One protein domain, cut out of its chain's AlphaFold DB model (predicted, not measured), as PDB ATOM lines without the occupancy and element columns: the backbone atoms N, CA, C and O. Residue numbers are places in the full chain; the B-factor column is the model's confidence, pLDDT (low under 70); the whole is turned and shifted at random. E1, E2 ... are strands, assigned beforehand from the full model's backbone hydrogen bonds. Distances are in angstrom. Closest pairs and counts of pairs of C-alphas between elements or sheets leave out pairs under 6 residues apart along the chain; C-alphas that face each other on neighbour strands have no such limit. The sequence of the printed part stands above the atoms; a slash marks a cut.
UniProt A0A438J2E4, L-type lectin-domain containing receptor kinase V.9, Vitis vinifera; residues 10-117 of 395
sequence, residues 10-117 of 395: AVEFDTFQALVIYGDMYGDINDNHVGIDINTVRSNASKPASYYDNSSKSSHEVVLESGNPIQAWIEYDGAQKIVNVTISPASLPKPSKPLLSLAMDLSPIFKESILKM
ATOM      1  N   ALA A  10      15.198 -32.408 -30.992       78.44
ATOM      2  CA  ALA A  10      14.816 -32.115 -32.367       78.44
ATOM      3  C   ALA A  10      13.578 -32.923 -32.779       78.44
ATOM      4  O   ALA A  10      13.374 -34.053 -32.339       78.44
ATOM      5  N   VAL A  11      12.753 -32.319 -33.635       79.19
ATOM      6  CA  VAL A  11      11.712 -33.017 -34.396       79.19
ATOM      7  C   VAL A  11      12.163 -33.005 -35.847       79.19
ATOM      8  O   VAL A  11      12.348 -31.932 -36.422       79.19
ATOM      9  N   GLU A  12      12.387 -34.187 -36.406       81.44
ATOM     10  CA  GLU A  12      12.892 -34.366 -37.764       81.44
ATOM     11  C   GLU A  12      11.756 -34.656 -38.748       81.44
ATOM     12  O   GLU A  12      10.761 -35.305 -38.414       81.44
ATOM     13  N   PHE A  13      11.923 -34.147 -39.965       81.88
ATOM     14  CA  PHE A  13      11.044 -34.373 -41.106       81.88
ATOM     15  C   PHE A  13      11.933 -34.883 -42.231       81.88
ATOM     16  O   PHE A  13      12.633 -34.086 -42.860       81.88
ATOM     17  N   ASP A  14      11.960 -36.198 -42.423       70.81
ATOM     18  CA  ASP A  14      12.875 -36.812 -43.377       70.81
ATOM     19  C   ASP A  14      12.211 -36.982 -44.745       70.81
ATOM     20  O   ASP A  14      11.056 -37.404 -44.855       70.81
ATOM     21  N   THR A  15      12.958 -36.629 -45.785       60.12
ATOM     22  CA  THR A  15      12.554 -36.729 -47.188       60.12
ATOM     23  C   THR A  15      13.529 -37.572 -48.009       60.12
ATOM     24  O   THR A  15      13.419 -37.610 -49.229       60.12
ATOM     25  N   PHE A  16      14.535 -38.216 -47.399       51.09
ATOM     26  CA  PHE A  16      15.536 -38.971 -48.150       51.09
ATOM     27  C   PHE A  16      16.037 -40.212 -47.408       51.09
ATOM     28  O   PHE A  16      16.810 -40.123 -46.463       51.09
ATOM     29  N   GLN A  17      15.723 -41.402 -47.928       49.09
ATOM     30  CA  GLN A  17      16.281 -42.644 -47.391       49.09
ATOM     31  C   GLN A  17      17.760 -42.797 -47.780       49.09
ATOM     32  O   GLN A  17      18.118 -42.935 -48.956       49.09
ATOM     33  N   ALA A  18      18.648 -42.825 -46.784       44.50
ATOM     34  CA  ALA A  18      20.059 -43.110 -47.009       44.50
ATOM     35  C   ALA A  18      20.241 -44.528 -47.597       44.50
ATOM     36  O   ALA A  18      19.891 -45.535 -46.984       44.50
ATOM     37  N   LEU A  19      20.810 -44.607 -48.805       38.69
ATOM     38  CA  LEU A  19      21.036 -45.853 -49.542       38.69
ATOM     39  C   LEU A  19      21.904 -46.841 -48.735       38.69
ATOM     40  O   LEU A  19      23.095 -46.621 -48.504       38.69
ATOM     41  N   VAL A  20      21.295 -47.960 -48.349       39.94
ATOM     42  CA  VAL A  20      21.869 -49.000 -47.489       39.94
ATOM     43  C   VAL A  20      22.892 -49.857 -48.242       39.94
ATOM     44  O   VAL A  20      22.576 -50.539 -49.218       39.94
ATOM     45  N   ILE A  21      24.118 -49.913 -47.722       36.88
ATOM     46  CA  ILE A  21      25.036 -51.040 -47.914       36.88
ATOM     47  C   ILE A  21      25.283 -51.584 -46.505       36.88
ATOM     48  O   ILE A  21      25.903 -50.893 -45.707       36.88
ATOM     49  N   TYR A  22      24.808 -52.802 -46.231       31.70
ATOM     50  CA  TYR A  22      24.690 -53.461 -44.916       31.70
ATOM     51  C   TYR A  22      23.433 -53.079 -44.126       31.70
ATOM     52  O   TYR A  22      23.238 -51.926 -43.776       31.70
ATOM     53  N   GLY A  23      22.584 -54.085 -43.892       39.59
ATOM     54  CA  GLY A  23      21.233 -53.962 -43.350       39.59
ATOM     55  C   GLY A  23      21.094 -53.078 -42.111       39.59
ATOM     56  O   GLY A  23      21.976 -53.054 -41.257       39.59
ATOM     57  N   ASP A  24      19.957 -52.379 -42.091       47.00
ATOM     58  CA  ASP A  24      19.317 -51.630 -41.005       47.00
ATOM     59  C   ASP A  24      20.147 -51.455 -39.718       47.00
ATOM     60  O   ASP A  24      20.066 -52.250 -38.779       47.00
ATOM     61  N   MET A  25      20.958 -50.394 -39.683       45.09
ATOM     62  CA  MET A  25      21.659 -49.958 -38.469       45.09
ATOM     63  C   MET A  25      21.088 -48.671 -37.855       45.09
ATOM     64  O   MET A  25      21.671 -48.175 -36.889       45.09
ATOM     65  N   TYR A  26      19.961 -48.138 -38.347       48.22
ATOM     66  CA  TYR A  26      19.430 -46.853 -37.863       48.22
ATOM     67  C   TYR A  26      17.937 -46.839 -37.497       48.22
ATOM     68  O   TYR A  26      17.525 -45.901 -36.822       48.22
ATOM     69  N   GLY A  27      17.156 -47.898 -37.758       48.47
ATOM     70  CA  GLY A  27      15.743 -47.936 -37.341       48.47
ATOM     71  C   GLY A  27      14.857 -46.937 -38.092       48.47
ATOM     72  O   GLY A  27      13.825 -46.512 -37.579       48.47
ATOM     73  N   ASP A  28      15.299 -46.569 -39.287       51.88
ATOM     74  CA  ASP A  28      14.666 -45.617 -40.183       51.88
ATOM     75  C   ASP A  28      13.491 -46.299 -40.909       51.88
ATOM     76  O   ASP A  28      13.663 -47.365 -41.511       51.88
ATOM     77  N   ILE A  29      12.271 -45.763 -40.778       54.19
ATOM     78  CA  ILE A  29      11.043 -46.498 -41.141       54.19
ATOM     79  C   ILE A  29      10.737 -46.390 -42.646       54.19
ATOM     80  O   ILE A  29      10.271 -47.375 -43.223       54.19
ATOM     81  N   ASN A  30      10.980 -45.230 -43.277       60.72
ATOM     82  CA  ASN A  30      10.866 -44.975 -44.726       60.72
ATOM     83  C   ASN A  30      11.323 -43.541 -45.103       60.72
ATOM     84  O   ASN A  30      11.596 -42.719 -44.236       60.72
ATOM     85  N   ASP A  31      11.336 -43.232 -46.403       66.38
ATOM     86  CA  ASP A  31      11.634 -41.926 -47.027       66.38
ATOM     87  C   ASP A  31      10.536 -40.847 -46.856       66.38
ATOM     88  O   ASP A  31      10.555 -39.829 -47.546       66.38
ATOM     89  N   ASN A  32       9.572 -41.042 -45.947       80.06
ATOM     90  CA  ASN A  32       8.492 -40.087 -45.677       80.06
ATOM     91  C   ASN A  32       7.996 -40.227 -44.224       80.06
ATOM     92  O   ASN A  32       6.883 -40.710 -43.974       80.06
ATOM     93  N   HIS A  33       8.822 -39.837 -43.248       83.44
ATOM     94  CA  HIS A  33       8.505 -39.994 -41.826       83.44
ATOM     95  C   HIS A  33       8.801 -38.747 -40.982       83.44
ATOM     96  O   HIS A  33       9.534 -37.840 -41.373       83.44
ATOM     97  N   VAL A  34       8.184 -38.712 -39.798       83.19
ATOM     98  CA  VAL A  34       8.452 -37.725 -38.746       83.19
ATOM     99  C   VAL A  34       9.040 -38.452 -37.544       83.19
ATOM    100  O   VAL A  34       8.500 -39.486 -37.135       83.19
ATOM    101  N   GLY A  35      10.122 -37.911 -36.982       83.38
ATOM    102  CA  GLY A  35      10.853 -38.483 -35.850       83.38
ATOM    103  C   GLY A  35      11.069 -37.493 -34.702       83.38
ATOM    104  O   GLY A  35      10.982 -36.277 -34.877       83.38
ATOM    105  N   ILE A  36      11.316 -38.017 -33.499       79.88
ATOM    106  CA  ILE A  36      11.755 -37.253 -32.322       79.88
ATOM    107  C   ILE A  36      13.150 -37.735 -31.928       79.88
ATOM    108  O   ILE A  36      13.303 -38.884 -31.509       79.88
ATOM    109  N   ASP A  37      14.120 -36.828 -31.982       76.25
ATOM    110  CA  ASP A  37      15.536 -37.070 -31.714       76.25
ATOM    111  C   ASP A  37      15.963 -36.437 -30.389       76.25
ATOM    112  O   ASP A  37      15.800 -35.230 -30.171       76.25
ATOM    113  N   ILE A  38      16.558 -37.243 -29.503       66.94
ATOM    114  CA  ILE A  38      17.151 -36.759 -28.250       66.94
ATOM    115  C   ILE A  38      18.630 -37.113 -28.193       66.94
ATOM    116  O   ILE A  38      19.010 -38.283 -28.128       66.94
ATOM    117  N   ASN A  39      19.474 -36.079 -28.149       58.97
ATOM    118  CA  ASN A  39      20.930 -36.140 -27.944       58.97
ATOM    119  C   ASN A  39      21.720 -36.990 -28.968       58.97
ATOM    120  O   ASN A  39      22.951 -37.052 -28.907       58.97
ATOM    121  N   THR A  40      21.037 -37.632 -29.918       61.62
ATOM    122  CA  THR A  40      21.587 -38.487 -30.970       61.62
ATOM    123  C   THR A  40      20.757 -38.337 -32.243       61.62
ATOM    124  O   THR A  40      19.605 -37.941 -32.165       61.62
ATOM    125  N   VAL A  41      21.347 -38.696 -33.384       59.66
ATOM    126  CA  VAL A  41      20.707 -38.747 -34.718       59.66
ATOM    127  C   VAL A  41      19.868 -40.019 -34.931       59.66
ATOM    128  O   VAL A  41      19.798 -40.544 -36.035       59.66
ATOM    129  N   ARG A  42      19.395 -40.639 -33.847       61.75
ATOM    130  CA  ARG A  42      18.580 -41.854 -33.897       61.75
ATOM    131  C   ARG A  42      17.269 -41.544 -33.197       61.75
ATOM    132  O   ARG A  42      17.292 -41.291 -31.989       61.75
ATOM    133  N   SER A  43      16.165 -41.682 -33.921       61.34
ATOM    134  CA  SER A  43      14.847 -41.327 -33.418       61.34
ATOM    135  C   SER A  43      14.465 -42.185 -32.215       61.34
ATOM    136  O   SER A  43      14.470 -43.420 -32.247       61.34
ATOM    137  N   ASN A  44      14.093 -41.521 -31.127       70.25
ATOM    138  CA  ASN A  44      13.486 -42.147 -29.959       70.25
ATOM    139  C   ASN A  44      12.053 -42.612 -30.253       70.25
ATOM    140  O   ASN A  44      11.576 -43.565 -29.637       70.25
ATOM    141  N   ALA A  45      11.370 -41.939 -31.181       78.31
ATOM    142  CA  ALA A  45      10.080 -42.339 -31.725       78.31
ATOM    143  C   ALA A  45       9.936 -41.809 -33.155       78.31
ATOM    144  O   ALA A  45      10.230 -40.641 -33.393       78.31
ATOM    145  N   SER A  46       9.444 -42.635 -34.077       82.19
ATOM    146  CA  SER A  46       9.198 -42.251 -35.470       82.19
ATOM    147  C   SER A  46       7.910 -42.881 -36.006       82.19
ATOM    148  O   SER A  46       7.468 -43.937 -35.543       82.19
ATOM    149  N   LYS A  47       7.257 -42.197 -36.955       82.75
ATOM    150  CA  LYS A  47       6.086 -42.698 -37.693       82.75
ATOM    151  C   LYS A  47       6.044 -42.144 -39.118       82.75
ATOM    152  O   LYS A  47       6.424 -40.989 -39.306       82.75
ATOM    153  N   PRO A  48       5.481 -42.900 -40.085       86.88
ATOM    154  CA  PRO A  48       5.194 -42.378 -41.418       86.88
ATOM    155  C   PRO A  48       4.379 -41.083 -41.357       86.88
ATOM    156  O   PRO A  48       3.436 -40.969 -40.559       86.88
ATOM    157  N   ALA A  49       4.738 -40.119 -42.202       88.12
ATOM    158  CA  ALA A  49       4.126 -38.804 -42.240       88.12
ATOM    159  C   ALA A  49       2.640 -38.926 -42.605       88.12
ATOM    160  O   ALA A  49       2.255 -39.264 -43.723       88.12
ATOM    161  N   SER A  50       1.777 -38.690 -41.618       90.75
ATOM    162  CA  SER A  50       0.330 -38.783 -41.767       90.75
ATOM    163  C   SER A  50      -0.394 -37.903 -40.751       90.75
ATOM    164  O   SER A  50       0.170 -37.504 -39.732       90.75
ATOM    165  N   TYR A  51      -1.664 -37.610 -41.015       90.88
ATOM    166  CA  TYR A  51      -2.546 -36.893 -40.099       90.88
ATOM    167  C   TYR A  51      -3.853 -37.656 -39.897       90.88
ATOM    168  O   TYR A  51      -4.293 -38.395 -40.773       90.88
ATOM    169  N   TYR A  52      -4.477 -37.497 -38.732       87.12
ATOM    170  CA  TYR A  52      -5.792 -38.075 -38.460       87.12
ATOM    171  C   TYR A  52      -6.877 -37.052 -38.783       87.12
ATOM    172  O   TYR A  52      -6.866 -35.949 -38.240       87.12
ATOM    173  N   ASP A  53      -7.826 -37.412 -39.639       82.06
ATOM    174  CA  ASP A  53      -8.981 -36.557 -39.895       82.06
ATOM    175  C   ASP A  53      -9.927 -36.568 -38.683       82.06
ATOM    176  O   ASP A  53     -10.311 -37.619 -38.156       82.06
ATOM    177  N   ASN A  54     -10.295 -35.368 -38.233       78.56
ATOM    178  CA  ASN A  54     -11.177 -35.139 -37.093       78.56
ATOM    179  C   ASN A  54     -12.585 -35.705 -37.314       78.56
ATOM    180  O   ASN A  54     -13.255 -36.051 -36.342       78.56
ATOM    181  N   SER A  55     -13.034 -35.803 -38.569       75.00
ATOM    182  CA  SER A  55     -14.382 -36.268 -38.898       75.00
ATOM    183  C   SER A  55     -14.487 -37.795 -38.995       75.00
ATOM    184  O   SER A  55     -15.462 -38.383 -38.529       75.00
ATOM    185  N   SER A  56     -13.464 -38.445 -39.547       69.06
ATOM    186  CA  SER A  56     -13.495 -39.860 -39.935       69.06
ATOM    187  C   SER A  56     -12.600 -40.763 -39.079       69.06
ATOM    188  O   SER A  56     -12.712 -41.986 -39.153       69.06
ATOM    189  N   LYS A  57     -11.720 -40.185 -38.244       68.81
ATOM    190  CA  LYS A  57     -10.666 -40.883 -37.479       68.81
ATOM    191  C   LYS A  57      -9.705 -41.715 -38.345       68.81
ATOM    192  O   LYS A  57      -8.862 -42.425 -37.786       68.81
ATOM    193  N   SER A  58      -9.791 -41.635 -39.676       78.19
ATOM    194  CA  SER A  58      -8.839 -42.270 -40.583       78.19
ATOM    195  C   SER A  58      -7.542 -41.476 -40.653       78.19
ATOM    196  O   SER A  58      -7.516 -40.257 -40.483       78.19
ATOM    197  N   SER A  59      -6.450 -42.203 -40.870       85.81
ATOM    198  CA  SER A  59      -5.137 -41.623 -41.116       85.81
ATOM    199  C   SER A  59      -4.986 -41.352 -42.612       85.81
ATOM    200  O   SER A  59      -5.292 -42.222 -43.428       85.81
ATOM    201  N   HIS A  60      -4.532 -40.153 -42.953       87.94
ATOM    202  CA  HIS A  60      -4.246 -39.712 -44.310       87.94
ATOM    203  C   HIS A  60      -2.762 -39.394 -44.428       87.94
ATOM    204  O   HIS A  60      -2.199 -38.715 -43.570       87.94
ATOM    205  N   GLU A  61      -2.130 -39.890 -45.484       89.44
ATOM    206  CA  GLU A  61      -0.716 -39.650 -45.755       89.44
ATOM    207  C   GLU A  61      -0.440 -38.166 -46.040       89.44
ATOM    208  O   GLU A  61      -1.222 -37.480 -46.702       89.44
ATOM    209  N   VAL A  62       0.696 -37.679 -45.540       86.94
ATOM    210  CA  VAL A  62       1.267 -36.376 -45.882       86.94
ATOM    211  C   VAL A  62       2.565 -36.639 -46.631       86.94
ATOM    212  O   VAL A  62       3.497 -37.190 -46.059       86.94
ATOM    213  N   VAL A  63       2.638 -36.237 -47.898       85.62
ATOM    214  CA  VAL A  63       3.874 -36.336 -48.684       85.62
ATOM    215  C   VAL A  63       4.714 -35.089 -48.423       85.62
ATOM    216  O   VAL A  63       4.376 -33.999 -48.903       85.62
ATOM    217  N   LEU A  64       5.795 -35.244 -47.656       82.69
ATOM    218  CA  LEU A  64       6.657 -34.133 -47.237       82.69
ATOM    219  C   LEU A  64       7.319 -33.419 -48.434       82.69
ATOM    220  O   LEU A  64       7.449 -32.197 -48.429       82.69
ATOM    221  N   GLU A  65       7.625 -34.147 -49.513       80.12
ATOM    222  CA  GLU A  65       8.215 -33.602 -50.747       80.12
ATOM    223  C   GLU A  65       7.213 -32.945 -51.710       80.12
ATOM    224  O   GLU A  65       7.587 -32.473 -52.782       80.12
ATOM    225  N   SER A  66       5.924 -32.892 -51.365       77.44
ATOM    226  CA  SER A  66       4.881 -32.437 -52.301       77.44
ATOM    227  C   SER A  66       5.006 -30.971 -52.737       77.44
ATOM    228  O   SER A  66       4.319 -30.549 -53.668       77.44
ATOM    229  N   GLY A  67       5.828 -30.173 -52.047       74.19
ATOM    230  CA  GLY A  67       5.937 -28.726 -52.247       74.19
ATOM    231  C   GLY A  67       4.712 -27.940 -51.763       74.19
ATOM    232  O   GLY A  67       4.697 -26.713 -51.853       74.19
ATOM    233  N   ASN A  68       3.689 -28.625 -51.237       81.19
ATOM    234  CA  ASN A  68       2.526 -27.992 -50.634       81.19
ATOM    235  C   ASN A  68       2.851 -27.529 -49.204       81.19
ATOM    236  O   ASN A  68       3.577 -28.224 -48.493       81.19
ATOM    237  N   PRO A  69       2.291 -26.399 -48.740       82.12
ATOM    238  CA  PRO A  69       2.473 -25.960 -47.361       82.12
ATOM    239  C   PRO A  69       1.947 -26.992 -46.351       82.12
ATOM    240  O   PRO A  69       0.779 -27.391 -46.400       82.12
ATOM    241  N   ILE A  70       2.802 -27.385 -45.409       86.94
ATOM    242  CA  ILE A  70       2.491 -28.289 -44.293       86.94
ATOM    243  C   ILE A  70       2.665 -27.504 -42.995       86.94
ATOM    244  O   ILE A  70       3.615 -26.736 -42.851       86.94
ATOM    245  N   GLN A  71       1.747 -27.695 -42.052       88.38
ATOM    246  CA  GLN A  71       1.828 -27.118 -40.719       88.38
ATOM    247  C   GLN A  71       2.112 -28.214 -39.691       88.38
ATOM    248  O   GLN A  71       1.510 -29.290 -39.734       88.38
ATOM    249  N   ALA A  72       3.031 -27.931 -38.769       89.88
ATOM    250  CA  ALA A  72       3.393 -28.814 -37.670       89.88
ATOM    251  C   ALA A  72       3.191 -28.115 -36.320       89.88
ATOM    252  O   ALA A  72       3.514 -26.937 -36.163       89.88
ATOM    253  N   TRP A  73       2.686 -28.863 -35.341       90.69
ATOM    254  CA  TRP A  73       2.545 -28.446 -33.949       90.69
ATOM    255  C   TRP A  73       3.405 -29.349 -33.072       90.69
ATOM    256  O   TRP A  73       3.249 -30.572 -33.107       90.69
ATOM    257  N   ILE A  74       4.292 -28.736 -32.287       88.75
ATOM    258  CA  ILE A  74       5.136 -29.404 -31.297       88.75
ATOM    259  C   ILE A  74       4.709 -28.884 -29.931       88.75
ATOM    260  O   ILE A  74       4.878 -27.704 -29.627       88.75
ATOM    261  N   GLU A  75       4.120 -29.755 -29.123       87.88
ATOM    262  CA  GLU A  75       3.515 -29.388 -27.845       87.88
ATOM    263  C   GLU A  75       4.131 -30.205 -26.718       87.88
ATOM    264  O   GLU A  75       4.307 -31.415 -26.850       87.88
ATOM    265  N   TYR A  76       4.437 -29.549 -25.600       85.00
ATOM    266  CA  TYR A  76       4.971 -30.198 -24.408       85.00
ATOM    267  C   TYR A  76       4.075 -29.922 -23.199       85.00
ATOM    268  O   TYR A  76       3.899 -28.770 -22.801       85.00
ATOM    269  N   ASP A  77       3.532 -30.980 -22.598       83.88
ATOM    270  CA  ASP A  77       2.852 -30.917 -21.305       83.88
ATOM    271  C   ASP A  77       3.886 -31.143 -20.195       83.88
ATOM    272  O   ASP A  77       4.336 -32.265 -19.969       83.88
ATOM    273  N   GLY A  78       4.268 -30.074 -19.494       77.94
ATOM    274  CA  GLY A  78       5.250 -30.143 -18.410       77.94
ATOM    275  C   GLY A  78       4.759 -30.846 -17.138       77.94
ATOM    276  O   GLY A  78       5.588 -31.277 -16.338       77.94
ATOM    277  N   ALA A  79       3.443 -30.986 -16.938       81.75
ATOM    278  CA  ALA A  79       2.876 -31.692 -15.789       81.75
ATOM    279  C   ALA A  79       2.826 -33.203 -16.043       81.75
ATOM    280  O   ALA A  79       3.215 -33.990 -15.179       81.75
ATOM    281  N   GLN A  80       2.390 -33.602 -17.240       84.31
ATOM    282  CA  GLN A  80       2.340 -35.010 -17.649       84.31
ATOM    283  C   GLN A  80       3.670 -35.518 -18.221       84.31
ATOM    284  O   GLN A  80       3.859 -36.728 -18.328       84.31
ATOM    285  N   LYS A  81       4.598 -34.609 -18.548       85.94
ATOM    286  CA  LYS A  81       5.888 -34.885 -19.194       85.94
ATOM    287  C   LYS A  81       5.697 -35.605 -20.529       85.94
ATOM    288  O   LYS A  81       6.244 -36.682 -20.749       85.94
ATOM    289  N   ILE A  82       4.865 -35.040 -21.404       85.81
ATOM    290  CA  ILE A  82       4.534 -35.627 -22.712       85.81
ATOM    291  C   ILE A  82       4.832 -34.626 -23.822       85.81
ATOM    292  O   ILE A  82       4.404 -33.477 -23.754       85.81
ATOM    293  N   VAL A  83       5.525 -35.089 -24.862       87.75
ATOM    294  CA  VAL A  83       5.721 -34.372 -26.125       87.75
ATOM    295  C   VAL A  83       4.749 -34.922 -27.162       87.75
ATOM    296  O   VAL A  83       4.764 -36.119 -27.449       87.75
ATOM    297  N   ASN A  84       3.939 -34.048 -27.753       89.75
ATOM    298  CA  ASN A  84       3.045 -34.367 -28.858       89.75
ATOM    299  C   ASN A  84       3.513 -33.668 -30.135       89.75
ATOM    300  O   ASN A  84       3.754 -32.461 -30.139       89.75
ATOM    301  N   VAL A  85       3.588 -34.427 -31.227       90.62
ATOM    302  CA  VAL A  85       3.869 -33.901 -32.567       90.62
ATOM    303  C   VAL A  85       2.665 -34.175 -33.453       90.62
ATOM    304  O   VAL A  85       2.233 -35.320 -33.601       90.62
ATOM    305  N   THR A  86       2.117 -33.115 -34.041       91.69
ATOM    306  CA  THR A  86       0.977 -33.172 -34.964       91.69
ATOM    307  C   THR A  86       1.355 -32.490 -36.269       91.69
ATOM    308  O   THR A  86       1.973 -31.431 -36.233       91.69
ATOM    309  N   ILE A  87       0.968 -33.062 -37.409       91.88
ATOM    310  CA  ILE A  87       1.185 -32.470 -38.736       91.88
ATOM    311  C   ILE A  87      -0.116 -32.494 -39.541       91.88
ATOM    312  O   ILE A  87      -0.939 -33.382 -39.324       91.88
ATOM    313  N   SER A  88      -0.302 -31.556 -40.469       91.06
ATOM    314  CA  SER A  88      -1.349 -31.602 -41.504       91.06
ATOM    315  C   SER A  88      -1.031 -30.635 -42.654       91.06
ATOM    316  O   SER A  88      -0.222 -29.720 -42.476       91.06
ATOM    317  N   PRO A  89      -1.672 -30.767 -43.832       89.94
ATOM    318  CA  PRO A  89      -1.695 -29.695 -44.826       89.94
ATOM    319  C   PRO A  89      -2.116 -28.365 -44.186       89.94
ATOM    320  O   PRO A  89      -3.062 -28.339 -43.398       89.94
ATOM    321  N   ALA A  90      -1.441 -27.264 -44.525       85.38
ATOM    322  CA  ALA A  90      -1.657 -25.973 -43.861       85.38
ATOM    323  C   ALA A  90      -3.065 -25.394 -44.091       85.38
ATOM    324  O   ALA A  90      -3.528 -24.553 -43.333       85.38
ATOM    325  N   SER A  91      -3.768 -25.851 -45.131       82.81
ATOM    326  CA  SER A  91      -5.156 -25.474 -45.409       82.81
ATOM    327  C   SER A  91      -6.186 -26.183 -44.523       82.81
ATOM    328  O   SER A  91      -7.375 -25.896 -44.641       82.81
ATOM    329  N   LEU A  92      -5.767 -27.148 -43.696       84.88
ATOM    330  CA  LEU A  92      -6.645 -27.922 -42.822       84.88
ATOM    331  C   LEU A  92      -6.481 -27.498 -41.356       84.88
ATOM    332  O   LEU A  92      -5.378 -27.140 -40.938       84.88
ATOM    333  N   PRO A  93      -7.558 -27.560 -40.551       85.06
ATOM    334  CA  PRO A  93      -7.462 -27.309 -39.121       85.06
ATOM    335  C   PRO A  93      -6.607 -28.380 -38.437       85.06
ATOM    336  O   PRO A  93      -6.539 -29.527 -38.889       85.06
ATOM    337  N   LYS A  94      -6.010 -28.014 -37.298       88.19
ATOM    338  CA  LYS A  94      -5.185 -28.913 -36.488       88.19
ATOM    339  C   LYS A  94      -5.929 -30.228 -36.167       88.19
ATOM    340  O   LYS A  94      -7.035 -30.189 -35.611       88.19
ATOM    341  N   PRO A  95      -5.329 -31.396 -36.452       90.19
ATOM    342  CA  PRO A  95      -5.837 -32.683 -35.992       90.19
ATOM    343  C   PRO A  95      -5.942 -32.766 -34.462       90.19
ATOM    344  O   PRO A  95      -5.037 -32.362 -33.736       90.19
ATOM    345  N   SER A  96      -7.034 -33.344 -33.969       86.31
ATOM    346  CA  SER A  96      -7.290 -33.592 -32.542       86.31
ATOM    347  C   SER A  96      -6.427 -34.719 -31.976       86.31
ATOM    348  O   SER A  96      -6.154 -34.753 -30.778       86.31
ATOM    349  N   LYS A  97      -5.988 -35.646 -32.837       88.75
ATOM    350  CA  LYS A  97      -5.110 -36.756 -32.472       88.75
ATOM    351  C   LYS A  97      -3.692 -36.495 -32.994       88.75
ATOM    352  O   LYS A  97      -3.535 -36.350 -34.210       88.75
ATOM    353  N   PRO A  98      -2.668 -36.494 -32.120       91.62
ATOM    354  CA  PRO A  98      -1.292 -36.282 -32.545       91.62
ATOM    355  C   PRO A  98      -0.759 -37.483 -33.332       91.62
ATOM    356  O   PRO A  98      -1.183 -38.628 -33.128       91.62
ATOM    357  N   LEU A  99       0.199 -37.222 -34.221       89.88
ATOM    358  CA  LEU A  99       0.911 -38.259 -34.963       89.88
ATOM    359  C   LEU A  99       1.807 -39.058 -34.003       89.88
ATOM    360  O   LEU A  99       1.682 -40.285 -33.909       89.88
ATOM    361  N   LEU A 100       2.643 -38.356 -33.233       89.12
ATOM    362  CA  LEU A 100       3.520 -38.921 -32.204       89.12
ATOM    363  C   LEU A 100       3.163 -38.369 -30.826       89.12
ATOM    364  O   LEU A 100       2.866 -37.187 -30.682       89.12
ATOM    365  N   SER A 101       3.233 -39.238 -29.821       89.88
ATOM    366  CA  SER A 101       3.105 -38.882 -28.411       89.88
ATOM    367  C   SER A 101       4.164 -39.660 -27.641       89.88
ATOM    368  O   SER A 101       4.163 -40.894 -27.676       89.88
ATOM    369  N   LEU A 102       5.106 -38.952 -27.020       86.06
ATOM    370  CA  LEU A 102       6.252 -39.534 -26.323       86.06
ATOM    371  C   LEU A 102       6.300 -39.024 -24.882       86.06
ATOM    372  O   LEU A 102       6.389 -37.821 -24.647       86.06
ATOM    373  N   ALA A 103       6.270 -39.945 -23.918       85.12
ATOM    374  CA  ALA A 103       6.465 -39.626 -22.507       85.12
ATOM    375  C   ALA A 103       7.951 -39.341 -22.242       85.12
ATOM    376  O   ALA A 103       8.790 -40.238 -22.333       85.12
ATOM    377  N   MET A 104       8.279 -38.085 -21.941       79.88
ATOM    378  CA  MET A 104       9.640 -37.612 -21.741       79.88
ATOM    379  C   MET A 104       9.707 -36.382 -20.837       79.88
ATOM    380  O   MET A 104       8.985 -35.410 -21.029       79.88
ATOM    381  N   ASP A 105      10.654 -36.390 -19.899       79.69
ATOM    382  CA  ASP A 105      10.982 -35.224 -19.083       79.69
ATOM    383  C   ASP A 105      11.991 -34.319 -19.807       79.69
ATOM    384  O   ASP A 105      13.171 -34.660 -19.899       79.69
ATOM    385  N   LEU A 106      11.546 -33.164 -20.310       76.94
ATOM    386  CA  LEU A 106      12.431 -32.183 -20.957       76.94
ATOM    387  C   LEU A 106      13.095 -31.210 -19.964       76.94
ATOM    388  O   LEU A 106      13.943 -30.408 -20.362       76.94
ATOM    389  N   SER A 107      12.774 -31.288 -18.666       72.94
ATOM    390  CA  SER A 107      13.350 -30.416 -17.626       72.94
ATOM    391  C   SER A 107      14.891 -30.435 -17.564       72.94
ATOM    392  O   SER A 107      15.480 -29.383 -17.323       72.94
ATOM    393  N   PRO A 108      15.590 -31.566 -17.809       66.94
ATOM    394  CA  PRO A 108      17.057 -31.606 -17.833       66.94
ATOM    395  C   PRO A 108      17.697 -30.955 -19.070       66.94
ATOM    396  O   PRO A 108      18.905 -30.705 -19.063       66.94
ATOM    397  N   ILE A 109      16.919 -30.743 -20.138       65.06
ATOM    398  CA  ILE A 109      17.376 -30.208 -21.431       65.06
ATOM    399  C   ILE A 109      17.264 -28.678 -21.444       65.06
ATOM    400  O   ILE A 109      18.173 -28.001 -21.917       65.06
ATOM    401  N   PHE A 110      16.211 -28.120 -20.845       64.62
ATOM    402  CA  PHE A 110      16.026 -26.673 -20.731       64.62
ATOM    403  C   PHE A 110      16.676 -26.120 -19.454       64.62
ATOM    404  O   PHE A 110      16.018 -25.924 -18.433       64.62
ATOM    405  N   LYS A 111      17.990 -25.867 -19.499       53.56
ATOM    406  CA  LYS A 111      18.694 -25.105 -18.455       53.56
ATOM    407  C   LYS A 111      18.713 -23.622 -18.838       53.56
ATOM    408  O   LYS A 111      19.341 -23.255 -19.819       53.56
ATOM    409  N   GLU A 112      18.053 -22.812 -18.013       48.44
ATOM    410  CA  GLU A 112      17.901 -21.349 -18.099       48.44
ATOM    411  C   GLU A 112      16.833 -20.821 -19.077       48.44
ATOM    412  O   GLU A 112      16.443 -21.445 -20.057       48.44
ATOM    413  N   SER A 113      16.250 -19.691 -18.679       45.09
ATOM    414  CA  SER A 113      14.907 -19.200 -18.995       45.09
ATOM    415  C   SER A 113      14.534 -19.183 -20.481       45.09
ATOM    416  O   SER A 113      14.953 -18.293 -21.223       45.09
ATOM    417  N   ILE A 114      13.605 -20.056 -20.881       42.88
ATOM    418  CA  ILE A 114      12.724 -19.748 -22.010       42.88
ATOM    419  C   ILE A 114      11.879 -18.546 -21.583       42.88
ATOM    420  O   ILE A 114      11.311 -18.540 -20.486       42.88
ATOM    421  N   LEU A 115      11.824 -17.527 -22.441       37.06
ATOM    422  CA  LEU A 115      10.855 -16.439 -22.365       37.06
ATOM    423  C   LEU A 115       9.498 -17.005 -21.934       37.06
ATOM    424  O   LEU A 115       8.859 -17.751 -22.673       37.06
ATOM    425  N   LYS A 116       9.063 -16.644 -20.725       39.59
ATOM    426  CA  LYS A 116       7.690 -16.842 -20.268       39.59
ATOM    427  C   LYS A 116       6.809 -15.932 -21.127       39.59
ATOM    428  O   LYS A 116       6.460 -14.829 -20.719       39.59
ATOM    429  N   MET A 117       6.492 -16.363 -22.342       35.81
ATOM    430  CA  MET A 117       5.389 -15.792 -23.096       35.81
ATOM    431  C   MET A 117       4.150 -16.501 -22.564       35.81
ATOM    432  O   MET A 117       3.860 -17.647 -22.893       35.81
TER     433      MET A 117
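What this domain is: This is residues 10 to 117 of the 395 residues of the protein "L-type lectin-domain containing receptor kinase V.9" of Vitis vinifera (UniProt A0A438J2E4). With little regular structure, this is a small sandwich of two three-stranded sheets, E1-E2-E3 and E6-E7-E8, partly face to face, with the E4-E5 hairpin at one end; residues 19 to 24 and 110 to 117 stick out. Each sheet is a meander, each strand the antiparallel neighbour of the one before. The 108 printed residues, 43 of them in eight named strands, are all strand in class. The whole is only just compact, close to loose, with a radius of gyration of the C-alphas of 15.3 A, spanning 42 by 40 by 23 A.

Where its parts are: E1, residues 10 to 14, begins at C-alpha 10 (14.816, -32.115, -32.367). E2 is 33 to 38, E3 43 to 48, E4 50 to 52, E5 59 to 61. E6, 70 to 77, and E7, 82 to 89, measure 23.1 A and 23.7 A. E8, 100 to 103, ends at (6.465, -39.626, -22.507).

How they stand to each other: Within hydrogen-bond range are N 12 and O 35, 2.9 A; N 36 and O 45, 2.8 A; N 51 and O 60, 2.8 A; N 73 and O 86, 2.8 A; N 83 and O 102, 2.9 A. E4's closest C-alphas to E7 are Tyr 51 and Ser 88, 5.6 A.

The domain as a whole: The printed part has no cut. The E1 to E2 link is long. Residues under pLDDT 70 include 15 to 31 and 108 to 117.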